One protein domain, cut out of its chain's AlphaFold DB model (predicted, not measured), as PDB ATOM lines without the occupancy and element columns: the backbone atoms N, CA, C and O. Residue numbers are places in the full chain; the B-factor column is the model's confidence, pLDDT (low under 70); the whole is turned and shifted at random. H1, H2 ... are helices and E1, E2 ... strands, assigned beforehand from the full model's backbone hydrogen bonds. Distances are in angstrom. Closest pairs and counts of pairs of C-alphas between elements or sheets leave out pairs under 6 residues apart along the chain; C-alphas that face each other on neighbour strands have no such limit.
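Overview. This is residues 7 to 104 of the 106 residues of an uncharacterized protein of Nitrospira sp (UniProt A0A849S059). Two long strand hairpins, E3 with E4 and E7 with E8, run out like two separate arms from a small sheet of four short strands, E1, E2, E5 and E6, with the short helix H1 at the end away from the arms. The arms are apart from each other, and their tips, residues 45 to 50 and 91 to 96, stick out. The printed part has 98 residues with one named helix and eight named strands, in the order H1 E1 E2 E3 E4 E5 E6 E7 E8. The small sheet is mixed, in the order E1 E2 E5 E6, each arm is antiparallel, and the class is mostly strand. The whole is loose, with a radius of gyration of the C-alphas of 16.7 A, and elongated, spanning 54 by 30 by 23 A.

Along the chain. H1, residues 7 to 11, begins with C-alpha 7 at (129.708, 168.491, 181.648). E1 is residues 14 to 16 and E2 residues 28 to 31. E3, residues 36 to 43, is 23.0 A long, and E4, residues 52 to 59, is 23.2 A long. E5, residues 64 to 67, and E6, residues 70 to 72, are short. E7, residues 84 to 92, is 26.5 A long from C-alpha 84 at (145.151, 182.754, 198.254). E8, residues 95 to 103, is 26.4 A long and ends with C-alpha 103 at (142.907, 182.458, 203.087).

Arrangement. In the sheet of four, E1 and E2 are parallel at 32 degrees, with N 15 and O 28 at 2.8 A. E2 and E5, its inner strands, are antiparallel at 161 degrees, with N 29 and O 66 at 2.9 A. E5 and E6 form a hairpin at 157 degrees, with N 65 and O 72 at 2.9 A. Across this sheet the strands' lines turn by 69 degrees. The hairpin of E3 and E4 has an angle of 156 degrees, with N 39 and O 56 at 2.8 A. The hairpin of E7 and E8 has an angle of 165 degrees, with N 88 and O 99 at 2.9 A. E3 and E4 are apart from E7 and E8. H1 is not on the sheet, with 2 pairs of C-alphas within 10 A; 0 of its 1 O i to N i+4 pairs and 1 of its 2 O i to N i+3 pairs are within hydrogen-bond range.

Size, cuts and confidence. The two C-alphas farthest apart are those of Asp 7 and Pro 93, at 55.2 A. The printed part has no cut. The links E1 to E2 and E6 to E7, with 11 residues each, are long. The mean pLDDT of the printed part is 91.3, and residue 7 is under 70.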
ATOM      1  N   ASP A   7     129.713 169.837 182.216       67.50
ATOM      2  CA  ASP A   7     129.708 168.491 181.648       67.50
ATOM      3  C   ASP A   7     131.105 167.873 181.580       67.50
ATOM      4  O   ASP A   7     131.245 166.677 181.824       67.50
ATOM      5  N   LEU A   8     132.159 168.667 181.358       71.06
ATOM      6  CA  LEU A   8     133.534 168.175 181.444       71.06
ATOM      7  C   LEU A   8     133.833 167.675 182.864       71.06
ATOM      8  O   LEU A   8     134.365 166.583 183.035       71.06
ATOM      9  N   ILE A   9     133.459 168.448 183.886       78.19
ATOM     10  CA  ILE A   9     133.780 168.157 185.293       78.19
ATOM     11  C   ILE A   9     133.065 166.895 185.786       78.19
ATOM     12  O   ILE A   9     133.660 166.111 186.521       78.19
ATOM     13  N   LYS A  10     131.826 166.642 185.342       77.25
ATOM     14  CA  LYS A  10     131.060 165.433 185.710       77.25
ATOM     15  C   LYS A  10     131.722 164.127 185.270       77.25
ATOM     16  O   LYS A  10     131.481 163.093 185.887       77.25
ATOM     17  N   HIS A  11     132.520 164.161 184.206       84.38
ATOM     18  CA  HIS A  11     133.185 162.976 183.664       84.38
ATOM     19  C   HIS A  11     134.629 162.809 184.148       84.38
ATOM     20  O   HIS A  11     135.229 161.760 183.911       84.38
ATOM     21  N   VAL A  12     135.191 163.807 184.834       90.75
ATOM     22  CA  VAL A  12     136.548 163.725 185.375       90.75
ATOM     23  C   VAL A  12     136.527 162.946 186.700       90.75
ATOM     24  O   VAL A  12     135.750 163.283 187.595       90.75
ATOM     25  N   PRO A  13     137.385 161.922 186.872       93.06
ATOM     26  CA  PRO A  13     137.504 161.193 188.129       93.06
ATOM     27  C   PRO A  13     137.806 162.114 189.315       93.06
ATOM     28  O   PRO A  13     138.724 162.932 189.264       93.06
ATOM     29  N   LEU A  14     137.069 161.934 190.409       93.69
ATOM     30  CA  LEU A  14     137.337 162.589 191.686       93.69
ATOM     31  C   LEU A  14     138.243 161.697 192.539       93.69
ATOM     32  O   LEU A  14     137.850 160.593 192.917       93.69
ATOM     33  N   ILE A  15     139.444 162.174 192.859       95.81
ATOM     34  CA  ILE A  15     140.452 161.421 193.610       95.81
ATOM     35  C   ILE A  15     140.732 162.130 194.926       95.81
ATOM     36  O   ILE A  15     141.188 163.270 194.954       95.81
ATOM     37  N   GLU A  16     140.474 161.450 196.036       96.12
ATOM     38  CA  GLU A  16     140.779 161.985 197.359       96.12
ATOM     39  C   GLU A  16     142.289 161.963 197.635       96.12
ATOM     40  O   GLU A  16     142.982 160.992 197.323       96.12
ATOM     41  N   ILE A  17     142.803 163.009 198.283       95.50
ATOM     42  CA  ILE A  17     144.209 163.089 198.686       95.50
ATOM     43  C   ILE A  17     144.659 161.842 199.465       95.50
ATOM     44  O   ILE A  17     143.989 161.386 200.401       95.50
ATOM     45  N   GLY A  18     145.817 161.303 199.075       91.94
ATOM     46  CA  GLY A  18     146.392 160.068 199.616       91.94
ATOM     47  C   GLY A  18     145.961 158.788 198.888       91.94
ATOM     48  O   GLY A  18     146.440 157.712 199.237       91.94
ATOM     49  N   LYS A  19     145.073 158.875 197.890       94.31
ATOM     50  CA  LYS A  19     144.780 157.768 196.970       94.31
ATOM     51  C   LYS A  19     145.761 157.767 195.782       94.31
ATOM     52  O   LYS A  19     146.366 158.803 195.509       94.31
ATOM     53  N   PRO A  20     145.936 156.623 195.092       93.00
ATOM     54  CA  PRO A  20     146.773 156.546 193.897       93.00
ATOM     55  C   PRO A  20     146.336 157.537 192.812       93.00
ATOM     56  O   PRO A  20     145.141 157.717 192.576       93.00
ATOM     57  N   GLU A  21     147.315 158.148 192.151       90.44
ATOM     58  CA  GLU A  21     147.094 159.067 191.034       90.44
ATOM     59  C   GLU A  21     146.751 158.286 189.747       90.44
ATOM     60  O   GLU A  21     147.453 157.320 189.422       90.44
ATOM     61  N   PRO A  22     145.701 158.671 188.995       90.25
ATOM     62  CA  PRO A  22     145.423 158.113 187.672       90.25
ATOM     63  C   PRO A  22     146.564 158.356 186.674       90.25
ATOM     64  O   PRO A  22     147.181 159.420 186.659       90.25
ATOM     65  N   ALA A  23     146.817 157.383 185.794       89.94
ATOM     66  CA  ALA A  23     147.951 157.415 184.864       89.94
ATOM     67  C   ALA A  23     147.895 158.568 183.844       89.94
ATOM     68  O   ALA A  23     148.936 159.080 183.437       89.94
ATOM     69  N   ASP A  24     146.694 158.978 183.435       89.69
ATOM     70  CA  ASP A  24     146.475 160.065 182.475       89.69
ATOM     71  C   ASP A  24     146.557 161.467 183.105       89.69
ATOM     72  O   ASP A  24     146.507 162.468 182.387       89.69
ATOM     73  N   LYS A  25     146.688 161.546 184.438       87.25
ATOM     74  CA  LYS A  25     146.703 162.782 185.232       87.25
ATOM     75  C   LYS A  25     145.491 163.691 185.011       87.25
ATOM     76  O   LYS A  25     145.532 164.878 185.337       87.25
ATOM     77  N   ASN A  26     144.397 163.149 184.482       91.38
ATOM     78  CA  ASN A  26     143.171 163.889 184.245       91.38
ATOM     79  C   ASN A  26     142.165 163.578 185.352       91.38
ATOM     80  O   ASN A  26     141.297 162.723 185.203       91.38
ATOM     81  N   TYR A  27     142.302 164.262 186.484       93.75
ATOM     82  CA  TYR A  27     141.465 164.039 187.657       93.75
ATOM     83  C   TYR A  27     141.264 165.322 188.462       93.75
ATOM     84  O   TYR A  27     142.062 166.258 188.390       93.75
ATOM     85  N   ILE A  28     140.200 165.345 189.258       95.25
ATOM     86  CA  ILE A  28     139.975 166.357 190.283       95.25
ATOM     87  C   ILE A  28     140.598 165.841 191.576       95.25
ATOM     88  O   ILE A  28     140.178 164.805 192.095       95.25
ATOM     89  N   LEU A  29     141.577 166.562 192.121       96.31
ATOM     90  CA  LEU A  29     142.080 166.282 193.462       96.31
ATOM     91  C   LEU A  29     141.098 166.840 194.491       96.31
ATOM     92  O   LEU A  29     140.809 168.035 194.493       96.31
ATOM     93  N   TYR A  30     140.634 165.981 195.389       97.06
ATOM     94  CA  TYR A  30     139.744 166.323 196.488       97.06
ATOM     95  C   TYR A  30     140.473 166.262 197.829       97.06
ATOM     96  O   TYR A  30     140.997 165.221 198.233       97.06
ATOM     97  N   ILE A  31     140.476 167.382 198.545       96.88
ATOM     98  CA  ILE A  31     140.986 167.495 199.909       96.88
ATOM     99  C   ILE A  31     139.786 167.786 200.816       96.88
ATOM    100  O   ILE A  31     139.256 168.897 200.768       96.88
ATOM    101  N   PRO A  32     139.334 166.821 201.635       97.44
ATOM    102  CA  PRO A  32     138.223 167.045 202.549       97.44
ATOM    103  C   PRO A  32     138.578 168.062 203.638       97.44
ATOM    104  O   PRO A  32     139.665 168.006 204.222       97.44
ATOM    105  N   GLY A  33     137.631 168.940 203.970       96.88
ATOM    106  CA  GLY A  33     137.717 169.756 205.181       96.88
ATOM    107  C   GLY A  33     137.868 168.875 206.429       96.88
ATOM    108  O   GLY A  33     137.291 167.793 206.516       96.88
ATOM    109  N   GLY A  34     138.693 169.310 207.380       97.12
ATOM    110  CA  GLY A  34     139.009 168.568 208.601       97.12
ATOM    111  C   GLY A  34     139.945 167.367 208.407       97.12
ATOM    112  O   GLY A  34     140.409 166.800 209.396       97.12
ATOM    113  N   LYS A  35     140.283 166.975 207.169       96.56
ATOM    114  CA  LYS A  35     141.270 165.913 206.938       96.56
ATOM    115  C   LYS A  35     142.672 166.432 207.234       96.56
ATOM    116  O   LYS A  35     143.112 167.428 206.663       96.56
ATOM    117  N   THR A  36     143.396 165.719 208.094       96.69
ATOM    118  CA  THR A  36     144.814 165.991 208.341       96.69
ATOM    119  C   THR A  36     145.641 165.564 207.139       96.69
ATOM    120  O   THR A  36     145.638 164.387 206.774       96.69
ATOM    121  N   ILE A  37     146.381 166.502 206.556       95.44
ATOM    122  CA  ILE A  37     147.260 166.254 205.413       95.44
ATOM    123  C   ILE A  37     148.704 166.647 205.751       95.44
ATOM    124  O   ILE A  37     148.921 167.656 206.431       95.44
ATOM    125  N   PRO A  38     149.705 165.854 205.327       95.19
ATOM    126  CA  PRO A  38     151.100 166.237 205.466       95.19
ATOM    127  C   PRO A  38     151.458 167.310 204.432       95.19
ATOM    128  O   PRO A  38     151.047 167.234 203.277       95.19
ATOM    129  N   VAL A  39     152.267 168.281 204.843       92.75
ATOM    130  CA  VAL A  39     152.878 169.280 203.963       92.75
ATOM    131  C   VAL A  39     154.381 169.242 204.190       92.75
ATOM    132  O   VAL A  39     154.842 169.427 205.317       92.75
ATOM    133  N   GLN A  40     155.131 168.979 203.122       94.06
ATOM    134  CA  GLN A  40     156.588 168.956 203.146       94.06
ATOM    135  C   GLN A  40     157.133 170.333 202.759       94.06
ATOM    136  O   GLN A  40     156.755 170.907 201.739       94.06
ATOM    137  N   LEU A  41     158.039 170.843 203.582       91.50
ATOM    138  CA  LEU A  41     158.811 172.056 203.366       91.50
ATOM    139  C   LEU A  41     160.256 171.643 203.110       91.50
ATOM    140  O   LEU A  41     160.803 170.835 203.860       91.50
ATOM    141  N   ALA A  42     160.872 172.195 202.068       92.38
ATOM    142  CA  ALA A  42     162.251 171.894 201.708       92.38
ATOM    143  C   ALA A  42     163.031 173.181 201.433       92.38
ATOM    144  O   ALA A  42     162.586 174.040 200.670       92.38
ATOM    145  N   VAL A  43     164.220 173.283 202.022       91.31
ATOM    146  CA  VAL A  43     165.184 174.363 201.805       91.31
ATOM    147  C   VAL A  43     166.408 173.765 201.122       91.31
ATOM    148  O   VAL A  43     167.128 172.956 201.703       91.31
ATOM    149  N   LYS A  44     166.635 174.152 199.865       94.00
ATOM    150  CA  LYS A  44     167.733 173.668 199.020       94.00
ATOM    151  C   LYS A  44     168.218 174.772 198.087       94.00
ATOM    152  O   LYS A  44     167.453 175.675 197.756       94.00
ATOM    153  N   GLY A  45     169.460 174.680 197.622       93.44
ATOM    154  CA  GLY A  45     169.999 175.599 196.621       93.44
ATOM    155  C   GLY A  45     171.517 175.748 196.691       93.44
ATOM    156  O   GLY A  45     172.140 175.236 197.617       93.44
ATOM    157  N   PRO A  46     172.119 176.481 195.741       94.69
ATOM    158  CA  PRO A  46     173.574 176.635 195.648       94.69
ATOM    159  C   PRO A  46     174.195 177.408 196.824       94.69
ATOM    160  O   PRO A  46     175.394 177.307 197.050       94.69
ATOM    161  N   LEU A  47     173.390 178.164 197.581       92.31
ATOM    162  CA  LEU A  47     173.817 178.881 198.792       92.31
ATOM    163  C   LEU A  47     173.592 178.076 200.083       92.31
ATOM    164  O   LEU A  47     173.867 178.569 201.174       92.31
ATOM    165  N   VAL A  48     173.060 176.856 199.979       92.00
ATOM    166  CA  VAL A  48     172.692 176.018 201.122       92.00
ATOM    167  C   VAL A  48     173.689 174.868 201.225       92.00
ATOM    168  O   VAL A  48     173.660 173.949 200.413       92.00
ATOM    169  N   VAL A  49     174.565 174.911 202.232       95.50
ATOM    170  CA  VAL A  49     175.555 173.843 202.473       95.50
ATOM    171  C   VAL A  49     174.878 172.566 202.979       95.50
ATOM    172  O   VAL A  49     175.215 171.474 202.536       95.50
ATOM    173  N   ASN A  50     173.889 172.710 203.867       94.00
ATOM    174  CA  ASN A  50     173.118 171.604 204.431       94.00
ATOM    175  C   ASN A  50     171.633 171.798 204.104       94.00
ATOM    176  O   ASN A  50     170.973 172.606 204.766       94.00
ATOM    177  N   PRO A  51     171.101 171.117 203.073       93.81
ATOM    178  CA  PRO A  51     169.676 171.135 202.777       93.81
ATOM    179  C   PRO A  51     168.853 170.640 203.967       93.81
ATOM    180  O   PRO A  51     169.265 169.725 204.680       93.81
ATOM    181  N   GLY A  52     167.688 171.250 204.169       92.00
ATOM    182  CA  GLY A  52     166.793 170.931 205.276       92.00
ATOM    183  C   GLY A  52     165.397 170.602 204.778       92.00
ATOM    184  O   GLY A  52     164.889 171.256 203.866       92.00
ATOM    185  N   GLU A  53     164.766 169.615 205.403       95.31
ATOM    186  CA  GLU A  53     163.373 169.265 205.150       95.31
ATOM    187  C   GLU A  53     162.605 169.180 206.465       95.31
ATOM    188  O   GLU A  53     163.129 168.736 207.487       95.31
ATOM    189  N   ALA A  54     161.346 169.602 206.432       93.00
ATOM    190  CA  ALA A  54     160.424 169.472 207.545       93.00
ATOM    191  C   ALA A  54     159.046 169.075 207.022       93.00
ATOM    192  O   ALA A  54     158.581 169.595 206.010       93.00
ATOM    193  N   THR A  55     158.367 168.187 207.744       95.12
ATOM    194  CA  THR A  55     156.977 167.831 207.451       95.12
ATOM    195  C   THR A  55     156.090 168.362 208.561       95.12
ATOM    196  O   THR A  55     156.242 167.979 209.720       95.12
ATOM    197  N   THR A  56     155.134 169.211 208.196       93.75
ATOM    198  CA  THR A  56     154.052 169.640 209.084       93.75
ATOM    199  C   THR A  56     152.750 168.931 208.719       93.75
ATOM    200  O   THR A  56     152.634 168.303 207.665       93.75
ATOM    201  N   ARG A  57     151.761 168.992 209.608       95.81
ATOM    202  CA  ARG A  57     150.418 168.455 209.388       95.81
ATOM    203  C   ARG A  57     149.415 169.581 209.534       95.81
ATOM    204  O   ARG A  57     149.378 170.228 210.577       95.81
ATOM    205  N   ILE A  58     148.603 169.789 208.505       95.00
ATOM    206  CA  ILE A  58     147.574 170.830 208.492       95.00
ATOM    207  C   ILE A  58     146.197 170.217 208.274       95.00
ATOM    208  O   ILE A  58     146.070 169.087 207.801       95.00
ATOM    209  N   GLN A  59     145.170 170.992 208.592       96.69
ATOM    210  CA  GLN A  59     143.787 170.717 208.233       96.69
ATOM    211  C   GLN A  59     143.215 171.961 207.565       96.69
ATOM    212  O   GLN A  59     143.437 173.078 208.031       96.69
ATOM    213  N   LEU A  60     142.469 171.766 206.481       94.69
ATOM    214  CA  LEU A  60     141.665 172.836 205.901       94.69
ATOM    215  C   LEU A  60     140.329 172.903 206.642       94.69
ATOM    216  O   LEU A  60     139.742 171.873 206.963       94.69
ATOM    217  N   THR A  61     139.818 174.104 206.891       95.00
ATOM    218  CA  THR A  61     138.503 174.296 207.534       95.00
ATOM    219  C   THR A  61     137.332 173.944 206.615       95.00
ATOM    220  O   THR A  61     136.213 173.746 207.076       95.00
ATOM    221  N   GLN A  62     137.587 173.853 205.313       94.75
ATOM    222  CA  GLN A  62     136.624 173.541 204.266       94.75
ATOM    223  C   GLN A  62     137.293 172.655 203.219       94.75
ATOM    224  O   GLN A  62     138.521 172.616 203.122       94.75
ATOM    225  N   SER A  63     136.483 171.962 202.432       96.75
ATOM    226  CA  SER A  63     136.998 171.150 201.340       96.75
ATOM    227  C   SER A  63     137.619 172.001 200.229       96.75
ATOM    228  O   SER A  63     137.212 173.139 199.999       96.75
ATOM    229  N   LEU A  64     138.590 171.423 199.526       96.12
ATOM    230  CA  LEU A  64     139.235 172.019 198.361       96.12
ATOM    231  C   LEU A  64     139.250 171.011 197.211       96.12
ATOM    232  O   LEU A  64     139.642 169.855 197.387       96.12
ATOM    233  N   TYR A  65     138.841 171.473 196.036       95.81
ATOM    234  CA  TYR A  65     138.867 170.734 194.783       95.81
ATOM    235  C   TYR A  65     139.848 171.426 193.843       95.81
ATOM    236  O   TYR A  65     139.758 172.641 193.664       95.81
ATOM    237  N   LEU A  66     140.775 170.673 193.252       94.62
ATOM    238  CA  LEU A  66     141.765 171.183 192.299       94.62
ATOM    239  C   LEU A  66     141.666 170.419 190.982       94.62
ATOM    240  O   LEU A  66     141.622 169.190 190.984       94.62
ATOM    241  N   TYR A  67     141.666 171.140 189.867       93.62
ATOM    242  CA  TYR A  67     141.646 170.565 188.527       93.62
ATOM    243  C   TYR A  67     142.386 171.477 187.548       93.62
ATOM    244  O   TYR A  67     141.894 172.553 187.215       93.62
ATOM    245  N   LYS A  68     143.560 171.047 187.065       90.94
ATOM    246  CA  LYS A  68     144.444 171.875 186.217       90.94
ATOM    247  C   LYS A  68     144.691 173.242 186.883       90.94
ATOM    248  O   LYS A  68     145.095 173.272 188.041       90.94
ATOM    249  N   GLU A  69     144.436 174.358 186.200       90.44
ATOM    250  CA  GLU A  69     144.520 175.708 186.776       90.44
ATOM    251  C   GLU A  69     143.269 176.171 187.554       90.44
ATOM    252  O   GLU A  69     143.180 177.340 187.943       90.44
ATOM    253  N   TRP A  70     142.285 175.294 187.753       92.81
ATOM    254  CA  TRP A  70     141.024 175.602 188.420       92.81
ATOM    255  C   TRP A  70     140.980 175.062 189.840       92.81
ATOM    256  O   TRP A  70     141.534 174.014 190.176       92.81
ATOM    257  N   SER A  71     140.254 175.786 190.676       94.19
ATOM    258  CA  SER A  71     140.031 175.449 192.070       94.19
ATOM    259  C   SER A  71     138.590 175.751 192.467       94.19
ATOM    260  O   SER A  71     137.955 176.643 191.900       94.19
ATOM    261  N   SER A  72     138.071 175.002 193.433       94.25
ATOM    262  CA  SER A  72     136.728 175.192 193.977       94.25
ATOM    263  C   SER A  72     136.685 174.826 195.461       94.25
ATOM    264  O   SER A  72     137.411 173.939 195.908       94.25
ATOM    265  N   LEU A  73     135.828 175.506 196.227       94.56
ATOM    266  CA  LEU A  73     135.592 175.225 197.651       94.56
ATOM    267  C   LEU A  73     134.332 174.379 197.895       94.56
ATOM    268  O   LEU A  73     134.104 173.909 199.007       94.56
ATOM    269  N   ASP A  74     133.514 174.173 196.863       92.38
ATOM    270  CA  ASP A  74     132.247 173.434 196.930       92.38
ATOM    271  C   ASP A  74     132.100 172.371 195.824       92.38
ATOM    272  O   ASP A  74     131.122 171.623 195.809       92.38
ATOM    273  N   GLY A  75     133.077 172.287 194.915       91.50
ATOM    274  CA  GLY A  75     133.098 171.366 193.778       91.50
ATOM    275  C   GLY A  75     132.195 171.795 192.619       91.50
ATOM    276  O   GLY A  75     132.061 171.055 191.646       91.50
ATOM    277  N   ARG A  76     131.569 172.973 192.709       89.44
ATOM    278  CA  ARG A  76     130.577 173.481 191.750       89.44
ATOM    279  C   ARG A  76     131.010 174.807 191.148       89.44
ATOM    280  O   ARG A  76     130.964 174.975 189.937       89.44
ATOM    281  N   ASN A  77     131.461 175.731 191.988       89.94
ATOM    282  CA  ASN A  77     131.921 177.048 191.579       89.94
ATOM    283  C   ASN A  77     133.436 177.015 191.369       89.94
ATOM    284  O   ASN A  77     134.202 176.941 192.334       89.94
ATOM    285  N   TRP A  78     133.860 177.045 190.106       92.06
ATOM    286  CA  TRP A  78     135.263 176.909 189.712       92.06
ATOM    287  C   TRP A  78     135.875 178.251 189.325       92.06
ATOM    288  O   TRP A  78     135.317 179.015 188.543       92.06
ATOM    289  N   THR A  79     137.056 178.526 189.867       91.75
ATOM    290  CA  THR A  79     137.805 179.765 189.634       91.75
ATOM    291  C   THR A  79     139.310 179.502 189.663       91.75
ATOM    292  O   THR A  79     139.781 178.537 190.267       91.75
ATOM    293  N   HIS A  80     140.095 180.389 189.056       90.31
ATOM    294  CA  HIS A  80     141.559 180.379 189.166       90.31
ATOM    295  C   HIS A  80     142.070 180.877 190.526       90.31
ATOM    296  O   HIS A  80     143.268 180.843 190.793       90.31
ATOM    297  N   ARG A  81     141.179 181.398 191.375       87.31
ATOM    298  CA  ARG A  81     141.512 181.965 192.685       87.31
ATOM    299  C   ARG A  81     140.469 181.554 193.719       87.31
ATOM    300  O   ARG A  81     139.736 182.409 194.186       87.31
ATOM    301  N   ALA A  82     140.335 180.269 194.051       87.88
ATOM    302  CA  ALA A  82     139.411 179.846 195.118       87.88
ATOM    303  C   ALA A  82     140.004 180.047 196.524       87.88
ATOM    304  O   ALA A  82     139.284 180.048 197.519       87.88
ATOM    305  N   PHE A  83     141.322 180.216 196.601       89.19
ATOM    306  CA  PHE A  83     142.086 180.521 197.802       89.19
ATOM    307  C   PHE A  83     143.298 181.373 197.415       89.19
ATOM    308  O   PHE A  83     143.682 181.438 196.245       89.19
ATOM    309  N   GLN A  84     143.905 182.017 198.403       89.94
ATOM    310  CA  GLN A  84     145.151 182.754 198.254       89.94
ATOM    311  C   GLN A  84     146.139 182.317 199.331       89.94
ATOM    312  O   GLN A  84     145.755 182.073 200.472       89.94
ATOM    313  N   GLY A  85     147.410 182.209 198.956       88.81
ATOM    314  CA  GLY A  85     148.505 181.912 199.871       88.81
ATOM    315  C   GLY A  85     149.426 183.117 200.021       88.81
ATOM    316  O   GLY A  85     149.704 183.812 199.043       88.81
ATOM    317  N   ARG A  86     149.937 183.345 201.228       90.50
ATOM    318  CA  ARG A  86     151.027 184.282 201.505       90.50
ATOM    319  C   ARG A  86     152.152 183.525 202.188       90.50
ATOM    320  O   ARG A  86     151.902 182.804 203.149       90.50
ATOM    321  N   VAL A  87     153.372 183.717 201.699       89.25
ATOM    322  CA  VAL A  87     154.584 183.202 202.335       89.25
ATOM    323  C   VAL A  87     155.425 184.389 202.776       89.25
ATOM    324  O   VAL A  87     155.736 185.256 201.961       89.25
ATOM    325  N   SER A  88     155.788 184.413 204.052       88.19
ATOM    326  CA  SER A  88     156.712 185.384 204.629       88.19
ATOM    327  C   SER A  88     157.942 184.650 205.146       88.19
ATOM    328  O   SER A  88     157.820 183.614 205.796       88.19
ATOM    329  N   ILE A  89     159.126 185.185 204.852       86.38
ATOM    330  CA  ILE A  89     160.400 184.638 205.324       86.38
ATOM    331  C   ILE A  89     161.084 185.711 206.160       86.38
ATOM    332  O   ILE A  89     161.313 186.822 205.680       86.38
ATOM    333  N   GLY A  90     161.406 185.376 207.404       85.12
ATOM    334  CA  GLY A  90     162.169 186.225 208.312       85.12
ATOM    335  C   GLY A  90     163.473 185.551 208.715       85.12
ATOM    336  O   GLY A  90     163.514 184.335 208.883       85.12
ATOM    337  N   LEU A  91     164.535 186.336 208.893       84.75
ATOM    338  CA  LEU A  91     165.785 185.889 209.508       84.75
ATOM    339  C   LEU A  91     165.995 186.657 210.810       84.75
ATOM    340  O   LEU A  91     165.832 187.876 210.852       84.75
ATOM    341  N   ALA A  92     166.378 185.944 211.861       81.19
ATOM    342  CA  ALA A  92     166.751 186.493 213.154       81.19
ATOM    343  C   ALA A  92     168.042 185.810 213.649       81.19
ATOM    344  O   ALA A  92     168.405 184.752 213.128       81.19
ATOM    345  N   PRO A  93     168.748 186.363 214.654       86.38
ATOM    346  CA  PRO A  93     169.973 185.750 215.181       86.38
ATOM    347  C   PRO A  93     169.804 184.288 215.624       86.38
ATOM    348  O   PRO A  93     170.736 183.500 215.515       86.38
ATOM    349  N   GLN A  94     168.609 183.914 216.085       85.69
ATOM    350  CA  GLN A  94     168.263 182.550 216.491       85.69
ATOM    351  C   GLN A  94     167.894 181.607 215.330       85.69
ATOM    352  O   GLN A  94     167.704 180.417 215.562       85.69
ATOM    353  N   GLY A  95     167.763 182.115 214.099       85.06
ATOM    354  CA  GLY A  95     167.392 181.329 212.921       85.06
ATOM    355  C   GLY A  95     166.341 181.996 212.031       85.06
ATOM    356  O   GLY A  95     165.941 183.141 212.243       85.06
ATOM    357  N   GLY A  96     165.908 181.265 211.002       84.94
ATOM    358  CA  GLY A  96     164.865 181.703 210.076       84.94
ATOM    359  C   GLY A  96     163.466 181.232 210.477       84.94
ATOM    360  O   GLY A  96     163.314 180.163 211.065       84.94
ATOM    361  N   ILE A  97     162.447 182.013 210.121       86.25
ATOM    362  CA  ILE A  97     161.026 181.673 210.268       86.25
ATOM    363  C   ILE A  97     160.378 181.719 208.885       86.25
ATOM    364  O   ILE A  97     160.627 182.643 208.109       86.25
ATOM    365  N   ILE A  98     159.554 180.713 208.587       87.50
ATOM    366  CA  ILE A  98     158.711 180.663 207.392       87.50
ATOM    367  C   ILE A  98     157.259 180.639 207.864       87.50
ATOM    368  O   ILE A  98     156.814 179.639 208.424       87.50
ATOM    369  N   ASP A  99     156.530 181.720 207.600       89.25
ATOM    370  CA  ASP A  99     155.096 181.812 207.867       89.25
ATOM    371  C   ASP A  99     154.319 181.608 206.568       89.25
ATOM    372  O   ASP A  99     154.526 182.325 205.585       89.25
ATOM    373  N   ILE A 100     153.410 180.632 206.566       91.00
ATOM    374  CA  ILE A 100     152.526 180.331 205.436       91.00
ATOM    375  C   ILE A 100     151.089 180.564 205.889       91.00
ATOM    376  O   ILE A 100     150.604 179.895 206.798       91.00
ATOM    377  N   VAL A 101     150.406 181.495 205.232       91.56
ATOM    378  CA  VAL A 101     149.000 181.826 205.494       91.56
ATOM    379  C   VAL A 101     148.179 181.477 204.263       91.56
ATOM    380  O   VAL A 101     148.565 181.837 203.152       91.56
ATOM    381  N   VAL A 102     147.059 180.778 204.450       91.06
ATOM    382  CA  VAL A 102     146.130 180.412 203.375       91.06
ATOM    383  C   VAL A 102     144.740 180.921 203.732       91.06
ATOM    384  O   VAL A 102     144.182 180.517 204.748       91.06
ATOM    385  N   ASP A 103     144.182 181.770 202.874       91.50
ATOM    386  CA  ASP A 103     142.907 182.458 203.087       91.50
ATOM    387  C   ASP A 103     141.958 182.262 201.895       91.50
ATOM    388  O   ASP A 103     142.370 181.876 200.795       91.50
ATOM    389  N   ARG A 104     140.674 182.588 202.089       86.69
ATOM    390  CA  ARG A 104     139.770 182.834 200.956       86.69
ATOM    391  C   ARG A 104     140.146 184.166 200.283       86.69
ATOM    392  O   ARG A 104     140.654 185.059 200.959       86.69
TER     393      ARG A 104